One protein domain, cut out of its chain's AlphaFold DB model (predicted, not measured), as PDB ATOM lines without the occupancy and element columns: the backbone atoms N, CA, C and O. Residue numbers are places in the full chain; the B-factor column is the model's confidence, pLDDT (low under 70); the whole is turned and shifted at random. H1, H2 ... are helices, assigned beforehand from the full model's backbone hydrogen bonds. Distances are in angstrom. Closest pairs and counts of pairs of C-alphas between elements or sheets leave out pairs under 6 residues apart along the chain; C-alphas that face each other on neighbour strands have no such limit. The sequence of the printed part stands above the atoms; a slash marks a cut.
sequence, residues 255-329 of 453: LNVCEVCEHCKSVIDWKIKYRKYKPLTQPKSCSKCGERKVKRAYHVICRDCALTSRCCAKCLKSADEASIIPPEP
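What this domain is: This is residues 255 to 329 of the 453 residues of the protein "VPS37 C-terminal domain-containing protein" of Anopheles epiroticus (UniProt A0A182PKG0). This is a fold of little regular structure, mostly loops: helix H1 forms one side, and residues 274 to 302 swing away from it in a wide loop that folds back before the short helix H2. Residues 309 to 329 make a long tail without a named element. The printed part has 75 residues, with H1 then H2, no named strand, and is all helix by class, though named elements hold only 18 residues. It is compact, with a radius of gyration of the C-alphas of 11.8 A, and spans 32 by 28 by 23 A.

How they stand to each other: Look first at H1, residues 262 to 273, then at H2, residues 303 to 308; they are apart. In both, every O i to N i+4 pair is within hydrogen-bond range.

Where its parts are: Find C-alpha 262 at (-39.098, 8.381, 79.686); from there H1 runs 16.0 A to C-alpha 273. H2 runs 8.7 A from C-alpha 303 to C-alpha 308 at (-23.956, 17.642, 73.176).

The domain as a whole: The C-alphas farthest apart, those of Thr 281 and Asp 320, are 32.7 A apart. The printed part has no cut, and the link from H1 to H2 is long, 29 residues. Residues 319 to 329 have pLDDT under 70.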
ATOM      1  N   LEU A 255     -35.555  14.330  94.353       84.12
ATOM      2  CA  LEU A 255     -34.530  14.343  93.319       84.12
ATOM      3  C   LEU A 255     -35.177  14.365  91.931       84.12
ATOM      4  O   LEU A 255     -35.833  13.406  91.530       84.12
ATOM      5  N   ASN A 256     -34.936  15.434  91.172       82.81
ATOM      6  CA  ASN A 256     -35.409  15.524  89.796       82.81
ATOM      7  C   ASN A 256     -34.606  14.593  88.868       82.81
ATOM      8  O   ASN A 256     -33.373  14.657  88.801       82.81
ATOM      9  N   VAL A 257     -35.313  13.735  88.133       85.56
ATOM     10  CA  VAL A 257     -34.737  12.806  87.155       85.56
ATOM     11  C   VAL A 257     -34.868  13.411  85.755       85.56
ATOM     12  O   VAL A 257     -35.925  13.329  85.130       85.56
ATOM     13  N   CYS A 258     -33.783  13.997  85.251       82.19
ATOM     14  CA  CYS A 258     -33.704  14.631  83.929       82.19
ATOM     15  C   CYS A 258     -32.557  14.062  83.073       82.19
ATOM     16  O   CYS A 258     -31.771  13.244  83.554       82.19
ATOM     17  N   GLU A 259     -32.487  14.461  81.791       85.00
ATOM     18  CA  GLU A 259     -31.466  14.029  80.806       85.00
ATOM     19  C   GLU A 259     -31.477  12.517  80.502       85.00
ATOM     20  O   GLU A 259     -30.518  11.936  79.988       85.00
ATOM     21  N   VAL A 260     -32.597  11.858  80.791       87.19
ATOM     22  CA  VAL A 260     -32.851  10.454  80.472       87.19
ATOM     23  C   VAL A 260     -34.166  10.327  79.704       87.19
ATOM     24  O   VAL A 260     -35.045  11.180  79.813       87.19
ATOM     25  N   CYS A 261     -34.311   9.260  78.916       89.38
ATOM     26  CA  CYS A 261     -35.576   8.961  78.247       89.38
ATOM     27  C   CYS A 261     -36.664   8.572  79.258       89.38
ATOM     28  O   CYS A 261     -36.364   8.110  80.365       89.38
ATOM     29  N   GLU A 262     -37.926   8.674  78.850       87.12
ATOM     30  CA  GLU A 262     -39.098   8.381  79.686       87.12
ATOM     31  C   GLU A 262     -39.064   6.976  80.323       87.12
ATOM     32  O   GLU A 262     -39.325   6.803  81.517       87.12
ATOM     33  N   HIS A 263     -38.617   5.967  79.571       89.25
ATOM     34  CA  HIS A 263     -38.421   4.619  80.107       89.25
ATOM     35  C   HIS A 263     -37.360   4.583  81.220       89.25
ATOM     36  O   HIS A 263     -37.547   3.962  82.264       89.25
ATOM     37  N   CYS A 264     -36.227   5.260  81.035       89.81
ATOM     38  CA  CYS A 264     -35.198   5.309  82.068       89.81
ATOM     39  C   CYS A 264     -35.637   6.132  83.281       89.81
ATOM     40  O   CYS A 264     -35.257   5.758  84.394       89.81
ATOM     41  N   LYS A 265     -36.444   7.181  83.068       91.56
ATOM     42  CA  LYS A 265     -37.066   7.980  84.125       91.56
ATOM     43  C   LYS A 265     -37.942   7.106  85.013       91.56
ATOM     44  O   LYS A 265     -37.652   6.984  86.196       91.56
ATOM     45  N   SER A 266     -38.894   6.373  84.429       89.38
ATOM     46  CA  SER A 266     -39.802   5.502  85.192       89.38
ATOM     47  C   SER A 266     -39.064   4.434  86.008       89.38
ATOM     48  O   SER A 266     -39.422   4.160  87.154       89.38
ATOM     49  N   VAL A 267     -37.968   3.878  85.476       90.44
ATOM     50  CA  VAL A 267     -37.118   2.927  86.213       90.44
ATOM     51  C   VAL A 267     -36.418   3.587  87.407       90.44
ATOM     52  O   VAL A 267     -36.248   2.946  88.447       90.44
ATOM     53  N   ILE A 268     -35.962   4.833  87.272       90.75
ATOM     54  CA  ILE A 268     -35.298   5.564  88.358       90.75
ATOM     55  C   ILE A 268     -36.329   6.028  89.397       90.75
ATOM     56  O   ILE A 268     -36.114   5.787  90.586       90.75
ATOM     57  N   ASP A 269     -37.464   6.577  88.968       90.38
ATOM     58  CA  ASP A 269     -38.571   7.000  89.835       90.38
ATOM     59  C   ASP A 269     -39.114   5.825  90.650       90.38
ATOM     60  O   ASP A 269     -39.339   5.939  91.854       90.38
ATOM     61  N   TRP A 270     -39.232   4.641  90.039       90.88
ATOM     62  CA  TRP A 270     -39.576   3.416  90.759       90.88
ATOM     63  C   TRP A 270     -38.551   3.098  91.857       90.88
ATOM     64  O   TRP A 270     -38.920   2.772  92.987       90.88
ATOM     65  N   LYS A 271     -37.249   3.230  91.576       89.44
ATOM     66  CA  LYS A 271     -36.210   3.010  92.594       89.44
ATOM     67  C   LYS A 271     -36.299   4.026  93.732       89.44
ATOM     68  O   LYS A 271     -36.084   3.626  94.875       89.44
ATOM     69  N   ILE A 272     -36.619   5.287  93.442       89.06
ATOM     70  CA  ILE A 272     -36.852   6.331  94.453       89.06
ATOM     71  C   ILE A 272     -38.074   5.958  95.305       89.06
ATOM     72  O   ILE A 272     -37.956   5.815  96.522       89.06
ATOM     73  N   LYS A 273     -39.212   5.670  94.660       85.00
ATOM     74  CA  LYS A 273     -40.491   5.330  95.303       85.00
ATOM     75  C   LYS A 273     -40.407   4.131  96.249       85.00
ATOM     76  O   LYS A 273     -41.066   4.126  97.282       85.00
ATOM     77  N   TYR A 274     -39.600   3.124  95.908       82.81
ATOM     78  CA  TYR A 274     -39.470   1.881  96.678       82.81
ATOM     79  C   TYR A 274     -38.183   1.788  97.516       82.81
ATOM     80  O   TYR A 274     -37.781   0.680  97.870       82.81
ATOM     81  N   ARG A 275     -37.505   2.911  97.814       83.06
ATOM     82  CA  ARG A 275     -36.250   2.958  98.608       83.06
ATOM     83  C   ARG A 275     -35.129   2.047  98.088       83.06
ATOM     84  O   ARG A 275     -34.289   1.559  98.837       83.06
ATOM     85  N   LYS A 276     -35.093   1.820  96.776       85.38
ATOM     86  CA  LYS A 276     -34.053   1.044  96.076       85.38
ATOM     87  C   LYS A 276     -33.059   1.942  95.336       85.38
ATOM     88  O   LYS A 276     -32.178   1.444  94.630       85.38
ATOM     89  N   TYR A 277     -33.206   3.260  95.455       90.06
ATOM     90  CA  TYR A 277     -32.274   4.231  94.903       90.06
ATOM     91  C   TYR A 277     -30.983   4.245  95.727       90.06
ATOM     92  O   TYR A 277     -31.021   4.249  96.954       90.06
ATOM     93  N   LYS A 278     -29.834   4.230  95.047       89.56
ATOM     94  CA  LYS A 278     -28.510   4.223  95.673       89.56
ATOM     95  C   LYS A 278     -27.748   5.427  95.126       89.56
ATOM     96  O   LYS A 278     -27.369   5.372  93.953       89.56
ATOM     97  N   PRO A 279     -27.596   6.514  95.902       89.25
ATOM     98  CA  PRO A 279     -26.842   7.674  95.450       89.25
ATOM     99  C   PRO A 279     -25.369   7.301  95.246       89.25
ATOM    100  O   PRO A 279     -24.858   6.360  95.856       89.25
ATOM    101  N   LEU A 280     -24.687   8.036  94.371       88.94
ATOM    102  CA  LEU A 280     -23.240   7.917  94.231       88.94
ATOM    103  C   LEU A 280     -22.572   8.594  95.426       88.94
ATOM    104  O   LEU A 280     -22.889   9.735  95.745       88.94
ATOM    105  N   THR A 281     -21.622   7.905  96.053       86.94
ATOM    106  CA  THR A 281     -20.742   8.493  97.073       86.94
ATOM    107  C   THR A 281     -19.600   9.292  96.446       86.94
ATOM    108  O   THR A 281     -19.092  10.223  97.056       86.94
ATOM    109  N   GLN A 282     -19.208   8.952  95.214       88.38
ATOM    110  CA  GLN A 282     -18.189   9.657  94.440       88.38
ATOM    111  C   GLN A 282     -18.604   9.763  92.966       88.38
ATOM    112  O   GLN A 282     -19.247   8.841  92.453       88.38
ATOM    113  N   PRO A 283     -18.194  10.827  92.250       91.44
ATOM    114  CA  PRO A 283     -18.434  10.948  90.817       91.44
ATOM    115  C   PRO A 283     -17.797   9.802  90.023       91.44
ATOM    116  O   PRO A 283     -16.641   9.435  90.269       91.44
ATOM    117  N   LYS A 284     -18.532   9.261  89.047       93.12
ATOM    118  CA  LYS A 284     -18.076   8.186  88.148       93.12
ATOM    119  C   LYS A 284     -17.474   8.760  86.853       93.12
ATOM    120  O   LYS A 284     -17.773   9.897  86.482       93.12
ATOM    121  N   SER A 285     -16.617   7.991  86.176       93.62
ATOM    122  CA  SER A 285     -16.113   8.324  84.837       93.62
ATOM    123  C   SER A 285     -17.228   8.271  83.788       93.62
ATOM    124  O   SER A 285     -18.059   7.360  83.778       93.62
ATOM    125  N   CYS A 286     -17.256   9.279  82.921       95.31
ATOM    126  CA  CYS A 286     -18.156   9.371  81.779       95.31
ATOM    127  C   CYS A 286     -17.673   8.441  80.659       95.31
ATOM    128  O   CYS A 286     -16.504   8.497  80.287       95.31
ATOM    129  N   SER A 287     -18.558   7.638  80.063       91.56
ATOM    130  CA  SER A 287     -18.184   6.758  78.944       91.56
ATOM    131  C   SER A 287     -17.920   7.487  77.617       91.56
ATOM    132  O   SER A 287     -17.477   6.851  76.666       91.56
ATOM    133  N   LYS A 288     -18.195   8.798  77.537       89.19
ATOM    134  CA  LYS A 288     -17.966   9.636  76.346       89.19
ATOM    135  C   LYS A 288     -16.694  10.479  76.453       89.19
ATOM    136  O   LYS A 288     -15.825  10.338  75.606       89.19
ATOM    137  N   CYS A 289     -16.564  11.319  77.485       91.62
ATOM    138  CA  CYS A 289     -15.377  12.169  77.670       91.62
ATOM    139  C   CYS A 289     -14.278  11.546  78.549       91.62
ATOM    140  O   CYS A 289     -13.211  12.129  78.683       91.62
ATOM    141  N   GLY A 290     -14.522  10.401  79.198       89.50
ATOM    142  CA  GLY A 290     -13.554   9.735  80.085       89.50
ATOM    143  C   GLY A 290     -13.364  10.395  81.459       89.50
ATOM    144  O   GLY A 290     -12.899   9.752  82.399       89.50
ATOM    145  N   GLU A 291     -13.777  11.651  81.627       92.12
ATOM    146  CA  GLU A 291     -13.600  12.408  82.868       92.12
ATOM    147  C   GLU A 291     -14.566  11.961  83.980       92.12
ATOM    148  O   GLU A 291     -15.700  11.538  83.731       92.12
ATOM    149  N   ARG A 292     -14.160  12.125  85.248       92.62
ATOM    150  CA  ARG A 292     -14.976  11.810  86.439       92.62
ATOM    151  C   ARG A 292     -16.045  12.869  86.744       92.62
ATOM    152  O   ARG A 292     -16.098  13.414  87.842       92.62
ATOM    153  N   LYS A 293     -16.909  13.166  85.771       91.12
ATOM    154  CA  LYS A 293     -17.953  14.207  85.863       91.12
ATOM    155  C   LYS A 293     -19.377  13.658  86.047       91.12
ATOM    156  O   LYS A 293     -20.329  14.432  86.124       91.12
ATOM    157  N   VAL A 294     -19.565  12.339  86.155       92.06
ATOM    158  CA  VAL A 294     -20.897  11.741  86.363       92.06
ATOM    159  C   VAL A 294     -21.288  11.833  87.838       92.06
ATOM    160  O   VAL A 294     -20.881  11.001  88.648       92.06
ATOM    161  N   LYS A 295     -22.076  12.856  88.186       89.25
ATOM    162  CA  LYS A 295     -22.538  13.114  89.564       89.25
ATOM    163  C   LYS A 295     -23.877  12.444  89.907       89.25
ATOM    164  O   LYS A 295     -24.138  12.164  91.072       89.25
ATOM    165  N   ARG A 296     -24.731  12.166  88.914       89.38
ATOM    166  CA  ARG A 296     -26.051  11.542  89.123       89.38
ATOM    167  C   ARG A 296     -25.954  10.018  89.120       89.38
ATOM    168  O   ARG A 296     -25.294   9.430  88.262       89.38
ATOM    169  N   ALA A 297     -26.645   9.353  90.047       88.75
ATOM    170  CA  ALA A 297     -26.636   7.894  90.089       88.75
ATOM    171  C   ALA A 297     -27.356   7.280  88.884       88.75
ATOM    172  O   ALA A 297     -28.273   7.872  88.317       88.75
ATOM    173  N   TYR A 298     -26.929   6.076  88.495       92.12
ATOM    174  CA  TYR A 298     -27.435   5.327  87.333       92.12
ATOM    175  C   TYR A 298     -27.164   5.949  85.954       92.12
ATOM    176  O   TYR A 298     -27.568   5.357  84.956       92.12
ATOM    177  N   HIS A 299     -26.467   7.082  85.884       92.06
ATOM    178  CA  HIS A 299     -26.006   7.671  84.630       92.06
ATOM    179  C   HIS A 299     -24.675   7.024  84.208       92.06
ATOM    180  O   HIS A 299     -23.876   6.602  85.050       92.06
ATOM    181  N   VAL A 300     -24.452   6.918  82.899       92.56
ATOM    182  CA  VAL A 300     -23.221   6.396  82.283       92.56
ATOM    183  C   VAL A 300     -22.399   7.491  81.598       92.56
ATOM    184  O   VAL A 300     -21.195   7.322  81.421       92.56
ATOM    185  N   ILE A 301     -23.017   8.632  81.282       92.62
ATOM    186  CA  ILE A 301     -22.362   9.825  80.729       92.62
ATOM    187  C   ILE A 301     -22.659  11.059  81.590       92.62
ATOM    188  O   ILE A 301     -23.615  11.065  82.367       92.62
ATOM    189  N   CYS A 302     -21.808  12.084  81.502       91.88
ATOM    190  CA  CYS A 302     -22.028  13.355  82.193       91.88
ATOM    191  C   CYS A 302     -23.101  14.196  81.482       91.88
ATOM    192  O   CYS A 302     -23.427  13.941  80.321       91.88
ATOM    193  N   ARG A 303     -23.613  15.212  82.187       88.12
ATOM    194  CA  ARG A 303     -24.623  16.159  81.686       88.12
ATOM    195  C   ARG A 303     -24.209  16.782  80.355       88.12
ATOM    196  O   ARG A 303     -24.957  16.710  79.390       88.12
ATOM    197  N   ASP A 304     -22.984  17.297  80.285       88.06
ATOM    198  CA  ASP A 304     -22.470  17.973  79.091       88.06
ATOM    199  C   ASP A 304     -22.459  17.027  77.883       88.06
ATOM    200  O   ASP A 304     -22.992  17.344  76.825       88.06
ATOM    201  N   CYS A 305     -21.961  15.799  78.070       89.31
ATOM    202  CA  CYS A 305     -21.957  14.785  77.016       89.31
ATOM    203  C   CYS A 305     -23.369  14.370  76.583       89.31
ATOM    204  O   CYS A 305     -23.570  14.106  75.399       89.31
ATOM    205  N   ALA A 306     -24.330  14.299  77.509       88.00
ATOM    206  CA  ALA A 306     -25.720  13.963  77.198       88.00
ATOM    207  C   ALA A 306     -26.397  15.055  76.357       88.00
ATOM    208  O   ALA A 306     -27.107  14.740  75.403       88.00
ATOM    209  N   LEU A 307     -26.124  16.327  76.668       85.12
ATOM    210  CA  LEU A 307     -26.649  17.477  75.934       85.12
ATOM    211  C   LEU A 307     -26.006  17.610  74.550       85.12
ATOM    212  O   LEU A 307     -26.722  17.710  73.556       85.12
ATOM    213  N   THR A 308     -24.673  17.537  74.458       86.56
ATOM    214  CA  THR A 308     -23.956  17.642  73.176       86.56
ATOM    215  C   THR A 308     -24.261  16.464  72.254       86.56
ATOM    216  O   THR A 308     -24.468  16.657  71.061       86.56
ATOM    217  N   SER A 309     -24.327  15.240  72.792       83.06
ATOM    218  CA  SER A 309     -24.601  14.033  71.993       83.06
ATOM    219  C   SER A 309     -26.095  13.764  71.786       83.06
ATOM    220  O   SER A 309     -26.430  12.772  71.142       83.06
ATOM    221  N   ARG A 310     -26.981  14.588  72.374       83.19
ATOM    222  CA  ARG A 310     -28.445  14.423  72.377       83.19
ATOM    223  C   ARG A 310     -28.879  12.971  72.602       83.19
ATOM    224  O   ARG A 310     -29.612  12.391  71.803       83.19
ATOM    225  N   CYS A 311     -28.406  12.357  73.684       86.62
ATOM    226  CA  CYS A 311     -28.734  10.971  74.010       86.62
ATOM    227  C   CYS A 311     -29.024  10.772  75.501       86.62
ATOM    228  O   CYS A 311     -28.558  11.521  76.360       86.62
ATOM    229  N   CYS A 312     -29.825   9.754  75.815       90.75
ATOM    230  CA  CYS A 312     -30.200   9.418  77.182       90.75
ATOM    231  C   CYS A 312     -28.958   9.104  78.022       90.75
ATOM    232  O   CYS A 312     -28.220   8.158  77.731       90.75
ATOM    233  N   ALA A 313     -28.794   9.803  79.144       88.81
ATOM    234  CA  ALA A 313     -27.607   9.687  79.978       88.81
ATOM    235  C   ALA A 313     -27.441   8.330  80.687       88.81
ATOM    236  O   ALA A 313     -26.403   8.078  81.299       88.81
ATOM    237  N   LYS A 314     -28.443   7.442  80.607       90.12
ATOM    238  CA  LYS A 314     -28.432   6.089  81.185       90.12
ATOM    239  C   LYS A 314     -28.332   4.974  80.141       90.12
ATOM    240  O   LYS A 314     -27.528   4.067  80.325       90.12
ATOM    241  N   CYS A 315     -29.155   5.003  79.092       90.69
ATOM    242  CA  CYS A 315     -29.203   3.933  78.084       90.69
ATOM    243  C   CYS A 315     -28.589   4.308  76.729       90.69
ATOM    244  O   CYS A 315     -28.572   3.460  75.846       90.69
ATOM    245  N   LEU A 316     -28.097   5.542  76.562       86.00
ATOM    246  CA  LEU A 316     -27.427   6.047  75.356       86.00
ATOM    247  C   LEU A 316     -28.274   6.073  74.072       86.00
ATOM    248  O   LEU A 316     -27.737   6.395  73.016       86.00
ATOM    249  N   LYS A 317     -29.583   5.802  74.152       84.94
ATOM    250  CA  LYS A 317     -30.517   6.001  73.033       84.94
ATOM    251  C   LYS A 317     -30.556   7.475  72.620       84.94
ATOM    252  O   LYS A 317     -30.587   8.337  73.502       84.94
ATOM    253  N   SER A 318     -30.528   7.750  71.318       78.94
ATOM    254  CA  SER A 318     -30.558   9.108  70.760       78.94
ATOM    255  C   SER A 318     -31.931   9.764  70.930       78.94
ATOM    256  O   SER A 318     -32.939   9.082  71.128       78.94
ATOM    257  N   ALA A 319     -31.962  11.095  70.851       66.25
ATOM    258  CA  ALA A 319     -33.187  11.893  70.907       66.25
ATOM    259  C   ALA A 319     -34.192  11.539  69.797       66.25
ATOM    260  O   ALA A 319     -35.392  11.694  70.001       66.25
ATOM    261  N   ASP A 320     -33.706  11.021  68.665       62.00
ATOM    262  CA  ASP A 320     -34.534  10.645  67.514       62.00
ATOM    263  C   ASP A 320     -35.291   9.319  67.734       62.00
ATOM    264  O   ASP A 320     -36.344   9.098  67.147       62.00
ATOM    265  N   GLU A 321     -34.781   8.435  68.602       63.34
ATOM    266  CA  GLU A 321     -35.417   7.148  68.938       63.34
ATOM    267  C   GLU A 321     -36.295   7.243  70.201       63.34
ATOM    268  O   GLU A 321     -37.164   6.401  70.432       63.34
ATOM    269  N   ALA A 322     -36.066   8.241  71.063       61.03
ATOM    270  CA  ALA A 322     -36.818   8.410  72.302       61.03
ATOM    271  C   ALA A 322     -36.824   9.865  72.786       61.03
ATOM    272  O   ALA A 322     -35.765  10.471  72.940       61.03
ATOM    273  N   SER A 323     -38.001  10.372  73.166       67.38
ATOM    274  CA  SER A 323     -38.169  11.689  73.787       67.38
ATOM    275  C   SER A 323     -37.326  11.807  75.063       67.38
ATOM    276  O   SER A 323     -37.610  11.182  76.094       67.38
ATOM    277  N   ILE A 324     -36.246  12.586  74.986       69.25
ATOM    278  CA  ILE A 324     -35.380  12.894  76.126       69.25
ATOM    279  C   ILE A 324     -36.009  14.047  76.886       69.25
ATOM    280  O   ILE A 324     -36.336  15.081  76.307       69.25
ATOM    281  N   ILE A 325     -36.159  13.872  78.195       63.22
ATOM    282  CA  ILE A 325     -36.730  14.901  79.054       63.22
ATOM    283  C   ILE A 325     -35.711  16.044  79.153       63.22
ATOM    284  O   ILE A 325     -34.600  15.804  79.653       63.22
ATOM    285  N   PRO A 326     -36.045  17.256  78.671       60.50
ATOM    286  CA  PRO A 326     -35.130  18.382  78.724       60.50
ATOM    287  C   PRO A 326     -34.816  18.734  80.184       60.50
ATOM    288  O   PRO A 326     -35.652  18.519  81.066       60.50
ATOM    289  N   PRO A 327     -33.608  19.244  80.476       61.31
ATOM    290  CA  PRO A 327     -33.329  19.784  81.795       61.31
ATOM    291  C   PRO A 327     -34.257  20.977  82.037       61.31
ATOM    292  O   PRO A 327     -34.276  21.917  81.243       61.31
ATOM    293  N   GLU A 328     -35.023  20.946  83.126       56.19
ATOM    294  CA  GLU A 328     -35.691  22.160  83.590       56.19
ATOM    295  C   GLU A 328     -34.617  23.194  83.965       56.19
ATOM    296  O   GLU A 328     -33.586  22.810  84.540       56.19
ATOM    297  N   PRO A 329     -34.819  24.478  83.614       57.03
ATOM    298  CA  PRO A 329     -33.904  25.540  84.003       57.03
ATOM    299  C   PRO A 329     -33.746  25.519  85.521       57.03
ATOM    300  O   PRO A 329     -34.724  25.366  86.257       57.03
TER     301      PRO A 329